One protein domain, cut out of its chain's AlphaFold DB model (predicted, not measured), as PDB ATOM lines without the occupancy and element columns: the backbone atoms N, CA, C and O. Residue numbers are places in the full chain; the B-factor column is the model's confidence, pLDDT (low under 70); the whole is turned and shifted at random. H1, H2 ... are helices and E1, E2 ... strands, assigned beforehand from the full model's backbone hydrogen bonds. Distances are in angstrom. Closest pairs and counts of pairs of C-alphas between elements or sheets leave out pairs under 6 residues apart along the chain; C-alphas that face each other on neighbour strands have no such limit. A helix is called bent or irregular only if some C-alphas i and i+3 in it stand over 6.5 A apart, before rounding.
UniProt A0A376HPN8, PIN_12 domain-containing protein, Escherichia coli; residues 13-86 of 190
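AT A GLANCE: This is residues 13 to 86 of the 190 residues of the protein "PIN_12 domain-containing protein" of Escherichia coli (UniProt A0A376HPN8). One long helix, H1, bent near its beginning, runs almost the whole length of a thin rod, and the chain then folds back along it, first as an extended link, residues 58 to 66, then as the one-turn helix H2 and the helix H3. The short strand E1 lies at the end of the rod where H1 begins and H3 ends, and the first and last printed C-alphas, those of Trp 13 and Ser 86, are both at that end, 9.3 A apart. The printed part has 74 residues with one named strand and three named helices, in the order E1, H1, H2, H3, and is mostly helix. It is extended, with a radius of gyration of the C-alphas of 18.4 A and spans of 58 by 21 by 16 A.

HOW THE PARTS SIT: E1, residues 15 to 17, pairs with no named strand; its closest C-alpha pair with H3, residues 72 to 86, is that of Ser 16 and Leu 84, 7.4 A apart. H1, residues 18 to 57, was assigned as one helix by its hydrogen bonds but is bent, with C-alphas 26 and 29 at 7.7 A. Its arms, H1a, residues 18 to 26, and H1b, residues 29 to 57, stand at a steep tilt of 50 degrees. H1a is close to H3 but not clearly touching it; the closest C-alphas, those of Asn 21 and Leu 84, are 7.3 A apart. These two run opposite ways at a shallow tilt of 20 degrees. H1b, with residues 36 to 43 alone, touches H2, residues 67 to 70; the closest C-alphas are those of Ile 39 and Ser 68, 6.0 A apart. H1b, with residues 32 to 36 alone, touches residues 73 to 77 of H3; the closest C-alphas are those of Leu 32 and Ser 73, 5.8 A apart. H1b and H3 run opposite ways at a shallow tilt of 31 degrees. H1a and H2 are apart. In H1a, H1b and H3 every O i to N i+4 pair is within hydrogen-bond range; H2 is too short for such a pair, and its one O i to N i+3 pair is within range.

IN THESE COORDINATES: E1 begins at C-alpha 15, (32.006, 29.567, 84.853), and is 7.0 A long. H1a measures 12.4 A and H1b 41.8 A, ending at C-alpha 57, (54.427, -2.007, 124.659). H2 measures 5.4 A. H3 measures 21.0 A and ends at C-alpha 86, (38.902, 32.601, 88.530).

THE WHOLE: The C-alphas farthest apart are those of Trp 13 and Asn 58, at 58.4 A, while those of Trp 13 and Ser 86 are 9.3 A apart. The printed part has no cut. The links E1 to H1 and H2 to H3 are tight, and the link H1 to H2, with 9 residues, is short. The mean pLDDT of the printed part is 95.1, and no printed residue is under 70.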
ATOM      1  N   TRP A  13      37.064  27.494  79.789       93.44
ATOM      2  CA  TRP A  13      36.468  28.631  80.479       93.44
ATOM      3  C   TRP A  13      35.757  28.108  81.717       93.44
ATOM      4  O   TRP A  13      34.881  27.248  81.618       93.44
ATOM      5  N   LEU A  14      36.166  28.594  82.884       94.94
ATOM      6  CA  LEU A  14      35.524  28.291  84.151       94.94
ATOM      7  C   LEU A  14      34.402  29.293  84.382       94.94
ATOM      8  O   LEU A  14      34.606  30.504  84.306       94.94
ATOM      9  N   VAL A  15      33.217  28.774  84.671       95.88
ATOM     10  CA  VAL A  15      32.006  29.567  84.853       95.88
ATOM     11  C   VAL A  15      31.333  29.113  86.139       95.88
ATOM     12  O   VAL A  15      31.259  27.918  86.423       95.88
ATOM     13  N   SER A  16      30.871  30.075  86.926       95.69
ATOM     14  CA  SER A  16      30.075  29.864  88.130       95.69
ATOM     15  C   SER A  16      28.801  30.696  88.026       95.69
ATOM     16  O   SER A  16      28.724  31.625  87.225       95.69
ATOM     17  N   CYS A  17      27.805  30.400  88.849       94.69
ATOM     18  CA  CYS A  17      26.627  31.245  88.987       94.69
ATOM     19  C   CYS A  17      26.659  32.002  90.318       94.69
ATOM     20  O   CYS A  17      27.347  31.620  91.273       94.69
ATOM     21  N   GLN A  18      25.891  33.084  90.381       95.25
ATOM     22  CA  GLN A  18      25.754  33.911  91.576       95.25
ATOM     23  C   GLN A  18      25.398  33.089  92.828       95.25
ATOM     24  O   GLN A  18      26.037  33.257  93.861       95.25
ATOM     25  N   ASN A  19      24.480  32.126  92.711       94.06
ATOM     26  CA  ASN A  19      24.070  31.244  93.808       94.06
ATOM     27  C   ASN A  19      25.229  30.499  94.468       94.06
ATOM     28  O   ASN A  19      25.290  30.415  95.690       94.06
ATOM     29  N   VAL A  20      26.158  29.969  93.668       94.44
ATOM     30  CA  VAL A  20      27.325  29.238  94.183       94.44
ATOM     31  C   VAL A  20      28.264  30.184  94.931       94.44
ATOM     32  O   VAL A  20      28.871  29.792  95.924       94.44
ATOM     33  N   ASN A  21      28.374  31.439  94.483       95.44
ATOM     34  CA  ASN A  21      29.182  32.445  95.168       95.44
ATOM     35  C   ASN A  21      28.572  32.830  96.519       95.44
ATOM     36  O   ASN A  21      29.279  32.840  97.523       95.44
ATOM     37  N   GLU A  22      27.267  33.104  96.547       95.44
ATOM     38  CA  GLU A  22      26.525  33.413  97.774       95.44
ATOM     39  C   GLU A  22      26.606  32.246  98.765       95.44
ATOM     40  O   GLU A  22      26.976  32.432  99.921       95.44
ATOM     41  N   GLU A  23      26.384  31.016  98.297       95.19
ATOM     42  CA  GLU A  23      26.462  29.829  99.143       95.19
ATOM     43  C   GLU A  23      27.876  29.578  99.679       95.19
ATOM     44  O   GLU A  23      28.034  29.174 100.832       95.19
ATOM     45  N   TRP A  24      28.919  29.847  98.891       96.44
ATOM     46  CA  TRP A  24      30.289  29.768  99.390       96.44
ATOM     47  C   TRP A  24      30.537  30.795 100.503       96.44
ATOM     48  O   TRP A  24      31.073  30.426 101.547       96.44
ATOM     49  N   ILE A  25      30.111  32.051 100.318       96.88
ATOM     50  CA  ILE A  25      30.258  33.121 101.319       96.88
ATOM     51  C   ILE A  25      29.524  32.755 102.613       96.88
ATOM     52  O   ILE A  25      30.106  32.860 103.692       96.88
ATOM     53  N   ASP A  26      28.287  32.272 102.504       96.75
ATOM     54  CA  ASP A  26      27.443  31.930 103.652       96.75
ATOM     55  C   ASP A  26      28.018  30.772 104.485       96.75
ATOM     56  O   ASP A  26      27.832  30.720 105.702       96.75
ATOM     57  N   ASN A  27      28.713  29.824 103.845       96.50
ATOM     58  CA  ASN A  27      29.106  28.566 104.484       96.50
ATOM     59  C   ASN A  27      30.597  28.453 104.817       96.50
ATOM     60  O   ASN A  27      30.956  27.640 105.675       96.50
ATOM     61  N   ILE A  28      31.484  29.222 104.172       97.19
ATOM     62  CA  ILE A  28      32.934  28.985 104.251       97.19
ATOM     63  C   ILE A  28      33.460  29.003 105.690       97.19
ATOM     64  O   ILE A  28      34.174  28.085 106.090       97.19
ATOM     65  N   ASP A  29      33.072  29.975 106.513       96.44
ATOM     66  CA  ASP A  29      33.598  30.079 107.877       96.44
ATOM     67  C   ASP A  29      33.076  28.952 108.793       96.44
ATOM     68  O   ASP A  29      33.819  28.431 109.632       96.44
ATOM     69  N   ALA A  30      31.835  28.495 108.591       97.38
ATOM     70  CA  ALA A  30      31.276  27.348 109.308       97.38
ATOM     71  C   ALA A  30      31.975  26.030 108.922       97.38
ATOM     72  O   ALA A  30      32.300  25.209 109.793       97.38
ATOM     73  N   VAL A  31      32.262  25.847 107.630       96.44
ATOM     74  CA  VAL A  31      33.018  24.698 107.108       96.44
ATOM     75  C   VAL A  31      34.433  24.682 107.687       96.44
ATOM     76  O   VAL A  31      34.876  23.648 108.188       96.44
ATOM     77  N   LEU A  32      35.121  25.826 107.708       96.50
ATOM     78  CA  LEU A  32      36.471  25.941 108.272       96.50
ATOM     79  C   LEU A  32      36.495  25.679 109.780       96.50
ATOM     80  O   LEU A  32      37.353  24.943 110.260       96.50
ATOM     81  N   SER A  33      35.517  26.198 110.525       95.62
ATOM     82  CA  SER A  33      35.371  25.917 111.960       95.62
ATOM     83  C   SER A  33      35.197  24.421 112.235       95.62
ATOM     84  O   SER A  33      35.784  23.873 113.172       95.62
ATOM     85  N   THR A  34      34.411  23.736 111.402       96.75
ATOM     86  CA  THR A  34      34.227  22.282 111.486       96.75
ATOM     87  C   THR A  34      35.529  21.550 111.174       96.75
ATOM     88  O   THR A  34      35.945  20.688 111.947       96.75
ATOM     89  N   MET A  35      36.228  21.947 110.111       96.00
ATOM     90  CA  MET A  35      37.522  21.377 109.744       96.00
ATOM     91  C   MET A  35      38.560  21.515 110.868       96.00
ATOM     92  O   MET A  35      39.206  20.533 111.230       96.00
ATOM     93  N   ASP A  36      38.679  22.693 111.483       95.50
ATOM     94  CA  ASP A  36      39.607  22.923 112.595       95.50
ATOM     95  C   ASP A  36      39.277  22.066 113.823       95.50
ATOM     96  O   ASP A  36      40.179  21.596 114.527       95.50
ATOM     97  N   LYS A  37      37.986  21.841 114.101       96.19
ATOM     98  CA  LYS A  37      37.549  20.934 115.173       96.19
ATOM     99  C   LYS A  37      37.966  19.496 114.879       96.19
ATOM    100  O   LYS A  37      38.496  18.842 115.778       96.19
ATOM    101  N   GLU A  38      37.776  19.021 113.652       96.50
ATOM    102  CA  GLU A  38      38.165  17.664 113.256       96.50
ATOM    103  C   GLU A  38      39.690  17.475 113.256       96.50
ATOM    104  O   GLU A  38      40.177  16.483 113.795       96.50
ATOM    105  N   ILE A  39      40.469  18.463 112.801       96.00
ATOM    106  CA  ILE A  39      41.941  18.440 112.899       96.00
ATOM    107  C   ILE A  39      42.390  18.324 114.363       96.00
ATOM    108  O   ILE A  39      43.247  17.505 114.696       96.00
ATOM    109  N   LYS A  40      41.782  19.094 115.273       95.19
ATOM    110  CA  LYS A  40      42.097  19.012 116.709       95.19
ATOM    111  C   LYS A  40      41.719  17.660 117.311       95.19
ATOM    112  O   LYS A  40      42.422  17.178 118.200       95.19
ATOM    113  N   LYS A  41      40.616  17.048 116.872       96.44
ATOM    114  CA  LYS A  41      40.236  15.690 117.294       96.44
ATOM    115  C   LYS A  41      41.250  14.659 116.806       96.44
ATOM    116  O   LYS A  41      41.651  13.814 117.605       96.44
ATOM    117  N   LEU A  42      41.715  14.765 115.561       95.75
ATOM    118  CA  LEU A  42      42.770  13.906 115.017       95.75
ATOM    119  C   LEU A  42      44.064  14.023 115.828       95.75
ATOM    120  O   LEU A  42      44.583  13.003 116.278       95.75
ATOM    121  N   ASP A  43      44.529  15.242 116.117       96.19
ATOM    122  CA  ASP A  43      45.726  15.465 116.944       96.19
ATOM    123  C   ASP A  43      45.601  14.809 118.332       96.19
ATOM    124  O   ASP A  43      46.545  14.186 118.827       96.19
ATOM    125  N   ARG A  44      44.425  14.913 118.968       96.31
ATOM    126  CA  ARG A  44      44.143  14.263 120.262       96.31
ATOM    127  C   ARG A  44      44.132  12.743 120.148       96.31
ATOM    128  O   ARG A  44      44.695  12.079 121.014       96.31
ATOM    129  N   SER A  45      43.514  12.204 119.098       96.88
ATOM    130  CA  SER A  45      43.455  10.761 118.865       96.88
ATOM    131  C   SER A  45      44.852  10.185 118.669       96.88
ATOM    132  O   SER A  45      45.196   9.214 119.330       96.88
ATOM    133  N   ILE A  46      45.683  10.826 117.842       96.31
ATOM    134  CA  ILE A  46      47.077  10.424 117.613       96.31
ATOM    135  C   ILE A  46      47.866  10.448 118.922       96.31
ATOM    136  O   ILE A  46      48.533   9.472 119.261       96.31
ATOM    137  N   SER A  47      47.747  11.539 119.687       95.94
ATOM    138  CA  SER A  47      48.429  11.676 120.981       95.94
ATOM    139  C   SER A  47      48.025  10.557 121.948       95.94
ATOM    140  O   SER A  47      48.878   9.950 122.588       95.94
ATOM    141  N   SER A  48      46.726  10.249 122.025       96.62
ATOM    142  CA  SER A  48      46.194   9.171 122.863       96.62
ATOM    143  C   SER A  48      46.728   7.803 122.437       96.62
ATOM    144  O   SER A  48      47.259   7.064 123.264       96.62
ATOM    145  N   THR A  49      46.666   7.488 121.139       97.12
ATOM    146  CA  THR A  49      47.153   6.218 120.590       97.12
ATOM    147  C   THR A  49      48.636   6.009 120.883       97.12
ATOM    148  O   THR A  49      49.013   4.929 121.333       97.12
ATOM    149  N   ILE A  50      49.478   7.027 120.688       96.69
ATOM    150  CA  ILE A  50      50.919   6.915 120.957       96.69
ATOM    151  C   ILE A  50      51.184   6.755 122.454       96.69
ATOM    152  O   ILE A  50      51.978   5.897 122.831       96.69
ATOM    153  N   ASN A  51      50.494   7.514 123.310       96.44
ATOM    154  CA  ASN A  51      50.648   7.394 124.762       96.44
ATOM    155  C   ASN A  51      50.302   5.985 125.259       96.44
ATOM    156  O   ASN A  51      51.072   5.397 126.015       96.44
ATOM    157  N   VAL A  52      49.176   5.425 124.808       97.00
ATOM    158  CA  VAL A  52      48.770   4.056 125.165       97.00
ATOM    159  C   VAL A  52      49.758   3.034 124.609       97.00
ATOM    160  O   VAL A  52      50.145   2.117 125.326       97.00
ATOM    161  N   THR A  53      50.206   3.202 123.365       96.94
ATOM    162  CA  THR A  53      51.179   2.294 122.736       96.94
ATOM    163  C   THR A  53      52.491   2.271 123.518       96.94
ATOM    164  O   THR A  53      52.976   1.195 123.856       96.94
ATOM    165  N   ASN A  54      53.022   3.444 123.869       97.00
ATOM    166  CA  ASN A  54      54.241   3.569 124.664       97.00
ATOM    167  C   ASN A  54      54.096   2.935 126.050       97.00
ATOM    168  O   ASN A  54      55.001   2.231 126.490       97.00
ATOM    169  N   LEU A  55      52.943   3.112 126.701       96.62
ATOM    170  CA  LEU A  55      52.662   2.505 128.000       96.62
ATOM    171  C   LEU A  55      52.566   0.972 127.928       96.62
ATOM    172  O   LEU A  55      53.167   0.282 128.744       96.62
ATOM    173  N   VAL A  56      51.798   0.436 126.975       97.44
ATOM    174  CA  VAL A  56      51.478  -1.001 126.895       97.44
ATOM    175  C   VAL A  56      52.644  -1.816 126.343       97.44
ATOM    176  O   VAL A  56      52.915  -2.909 126.831       97.44
ATOM    177  N   LEU A  57      53.332  -1.300 125.324       97.25
ATOM    178  CA  LEU A  57      54.427  -2.007 124.659       97.25
ATOM    179  C   LEU A  57      55.801  -1.671 125.249       97.25
ATOM    180  O   LEU A  57      56.801  -2.199 124.769       97.25
ATOM    181  N   ASN A  58      55.858  -0.798 126.261       95.31
ATOM    182  CA  ASN A  58      57.102  -0.267 126.819       95.31
ATOM    183  C   ASN A  58      58.023   0.313 125.723       95.31
ATOM    184  O   ASN A  58      59.229   0.062 125.679       95.31
ATOM    185  N   THR A  59      57.419   1.046 124.786       95.88
ATOM    186  CA  THR A  59      58.107   1.708 123.671       95.88
ATOM    187  C   THR A  59      58.249   3.205 123.926       95.88
ATOM    188  O   THR A  59      57.550   3.777 124.756       95.88
ATOM    189  N   ASN A  60      59.121   3.863 123.157       93.25
ATOM    190  CA  ASN A  60      59.361   5.307 123.232       93.25
ATOM    191  C   ASN A  60      59.157   5.981 121.868       93.25
ATOM    192  O   ASN A  60      60.042   6.673 121.363       93.25
ATOM    193  N   TYR A  61      58.006   5.762 121.233       94.69
ATOM    194  CA  TYR A  61      57.672   6.464 119.997       94.69
ATOM    195  C   TYR A  61      57.527   7.964 120.257       94.69
ATOM    196  O   TYR A  61      56.831   8.386 121.184       94.69
ATOM    197  N   SER A  62      58.172   8.771 119.416       94.25
ATOM    198  CA  SER A  62      58.070  10.227 119.453       94.25
ATOM    199  C   SER A  62      56.705  10.706 118.969       94.25
ATOM    200  O   SER A  62      56.140  10.144 118.029       94.25
ATOM    201  N   MET A  63      56.219  11.809 119.539       93.44
ATOM    202  CA  MET A  63      55.014  12.465 119.035       93.44
ATOM    203  C   MET A  63      55.257  13.051 117.638       93.44
ATOM    204  O   MET A  63      56.237  13.776 117.453       93.44
ATOM    205  N   PRO A  64      54.379  12.782 116.659       91.62
ATOM    206  CA  PRO A  64      54.471  13.402 115.352       91.62
ATOM    207  C   PRO A  64      54.116  14.895 115.436       91.62
ATOM    208  O   PRO A  64      53.459  15.338 116.387       91.62
ATOM    209  N   PRO A  65      54.505  15.686 114.422       90.88
ATOM    210  CA  PRO A  65      54.036  17.056 114.279       90.88
ATOM    211  C   PRO A  65      52.505  17.122 114.274       90.88
ATOM    212  O   PRO A  65      51.836  16.302 113.645       90.88
ATOM    213  N   LYS A  66      51.950  18.131 114.950       93.00
ATOM    214  CA  LYS A  66      50.502  18.355 114.985       93.00
ATOM    215  C   LYS A  66      49.992  18.839 113.633       93.00
ATOM    216  O   LYS A  66      50.526  19.799 113.073       93.00
ATOM    217  N   PHE A  67      48.890  18.263 113.170       91.62
ATOM    218  CA  PHE A  67      48.204  18.704 111.958       91.62
ATOM    219  C   PHE A  67      47.638  20.114 112.117       91.62
ATOM    220  O   PHE A  67      47.638  20.888 111.158       91.62
ATOM    221  N   SER A  68      47.242  20.495 113.336       91.06
ATOM    222  CA  SER A  68      46.837  21.873 113.645       91.06
ATOM    223  C   SER A  68      47.925  22.915 113.356       91.06
ATOM    224  O   SER A  68      47.591  24.066 113.091       91.06
ATOM    225  N   GLY A  69      49.206  22.532 113.326       90.31
ATOM    226  CA  GLY A  69      50.307  23.427 112.957       90.31
ATOM    227  C   GLY A  69      50.466  23.665 111.450       90.31
ATOM    228  O   GLY A  69      51.220  24.549 111.049       90.31
ATOM    229  N   LEU A  70      49.776  22.904 110.591       90.88
ATOM    230  CA  LEU A  70      49.968  22.950 109.133       90.88
ATOM    231  C   LEU A  70      49.144  24.036 108.422       90.88
ATOM    232  O   LEU A  70      49.317  24.232 107.212       90.88
ATOM    233  N   ASN A  71      48.269  24.740 109.155       88.88
ATOM    234  CA  ASN A  71      47.375  25.780 108.633       88.88
ATOM    235  C   ASN A  71      46.577  25.309 107.400       88.88
ATOM    236  O   ASN A  71      46.451  26.019 106.404       88.88
ATOM    237  N   ILE A  72      46.076  24.069 107.436       92.38
ATOM    238  CA  ILE A  72      45.393  23.448 106.289       92.38
ATOM    239  C   ILE A  72      44.122  24.232 105.937       92.38
ATOM    240  O   ILE A  72      43.893  24.528 104.767       92.38
ATOM    241  N   SER A  73      43.348  24.635 106.944       93.50
ATOM    242  CA  SER A  73      42.093  25.372 106.778       93.50
ATOM    243  C   SER A  73      42.289  26.688 106.019       93.50
ATOM    244  O   SER A  73      41.569  26.960 105.061       93.50
ATOM    245  N   SER A  74      43.320  27.476 106.349       93.00
ATOM    246  CA  SER A  74      43.592  28.734 105.635       93.00
ATOM    247  C   SER A  74      44.061  28.505 104.196       93.00
ATOM    248  O   SER A  74      43.630  29.217 103.289       93.00
ATOM    249  N   LYS A  75      44.882  27.473 103.958       94.12
ATOM    250  CA  LYS A  75      45.316  27.088 102.606       94.12
ATOM    251  C   LYS A  75      44.137  26.649 101.738       94.12
ATOM    252  O   LYS A  75      44.060  27.050 100.579       94.12
ATOM    253  N   ILE A  76      43.210  25.865 102.287       93.69
ATOM    254  CA  ILE A  76      42.007  25.424 101.570       93.69
ATOM    255  C   ILE A  76      41.057  26.594 101.318       93.69
ATOM    256  O   ILE A  76      40.567  26.719 100.196       93.69
ATOM    257  N   LYS A  77      40.856  27.490 102.300       96.12
ATOM    258  CA  LYS A  77      40.079  28.725 102.108       96.12
ATOM    259  C   LYS A  77      40.613  29.500 100.910       96.12
ATOM    260  O   LYS A  77      39.880  29.695  99.946       96.12
ATOM    261  N   SER A  78      41.903  29.835 100.936       95.94
ATOM    262  CA  SER A  78      42.560  30.599  99.873       95.94
ATOM    263  C   SER A  78      42.467  29.904  98.513       95.94
ATOM    264  O   SER A  78      42.179  30.555  97.512       95.94
ATOM    265  N   LEU A  79      42.650  28.580  98.464       94.94
ATOM    266  CA  LEU A  79      42.519  27.822  97.221       94.94
ATOM    267  C   LEU A  79      41.090  27.856  96.664       94.94
ATOM    268  O   LEU A  79      40.919  28.077  95.466       94.94
ATOM    269  N   SER A  80      40.079  27.624  97.504       94.88
ATOM    270  CA  SER A  80      38.675  27.634  97.074       94.88
ATOM    271  C   SER A  80      38.221  29.028  96.637       94.88
ATOM    272  O   SER A  80      37.592  29.162  95.593       94.88
ATOM    273  N   GLU A  81      38.632  30.065  97.366       96.50
ATOM    274  CA  GLU A  81      38.364  31.460  97.028       96.50
ATOM    275  C   GLU A  81      39.018  31.845  95.699       96.50
ATOM    276  O   GLU A  81      38.384  32.456  94.843       96.50
ATOM    277  N   HIS A  82      40.279  31.460  95.488       95.69
ATOM    278  CA  HIS A  82      40.978  31.739  94.239       95.69
ATOM    279  C   HIS A  82      40.361  30.980  93.059       95.69
ATOM    280  O   HIS A  82      40.227  31.544  91.975       95.69
ATOM    281  N   PHE A  83      39.941  29.728  93.266       93.88
ATOM    282  CA  PHE A  83      39.215  28.970  92.250       93.88
ATOM    283  C   PHE A  83      37.916  29.683  91.862       93.88
ATOM    284  O   PHE A  83      37.691  29.927  90.681       93.88
ATOM    285  N   LEU A  84      37.114  30.100  92.843       94.75
ATOM    286  CA  LEU A  84      35.855  30.799  92.601       94.75
ATOM    287  C   LEU A  84      36.064  32.150  91.897       94.75
ATOM    288  O   LEU A  84      35.389  32.432  90.915       94.75
ATOM    289  N   LYS A  85      37.061  32.936  92.327       94.88
ATOM    290  CA  LYS A  85      37.442  34.214  91.693       94.88
ATOM    291  C   LYS A  85      37.978  34.061  90.269       94.88
ATOM    292  O   LYS A  85      37.973  35.032  89.521       94.88
ATOM    293  N   SER A  86      38.468  32.878  89.902       94.62
ATOM    294  CA  SER A  86      38.902  32.601  88.530       94.62
ATOM    295  C   SER A  86      37.733  32.317  87.582       94.62
ATOM    296  O   SER A  86      37.902  32.417  86.368       94.62
TER     297      SER A  86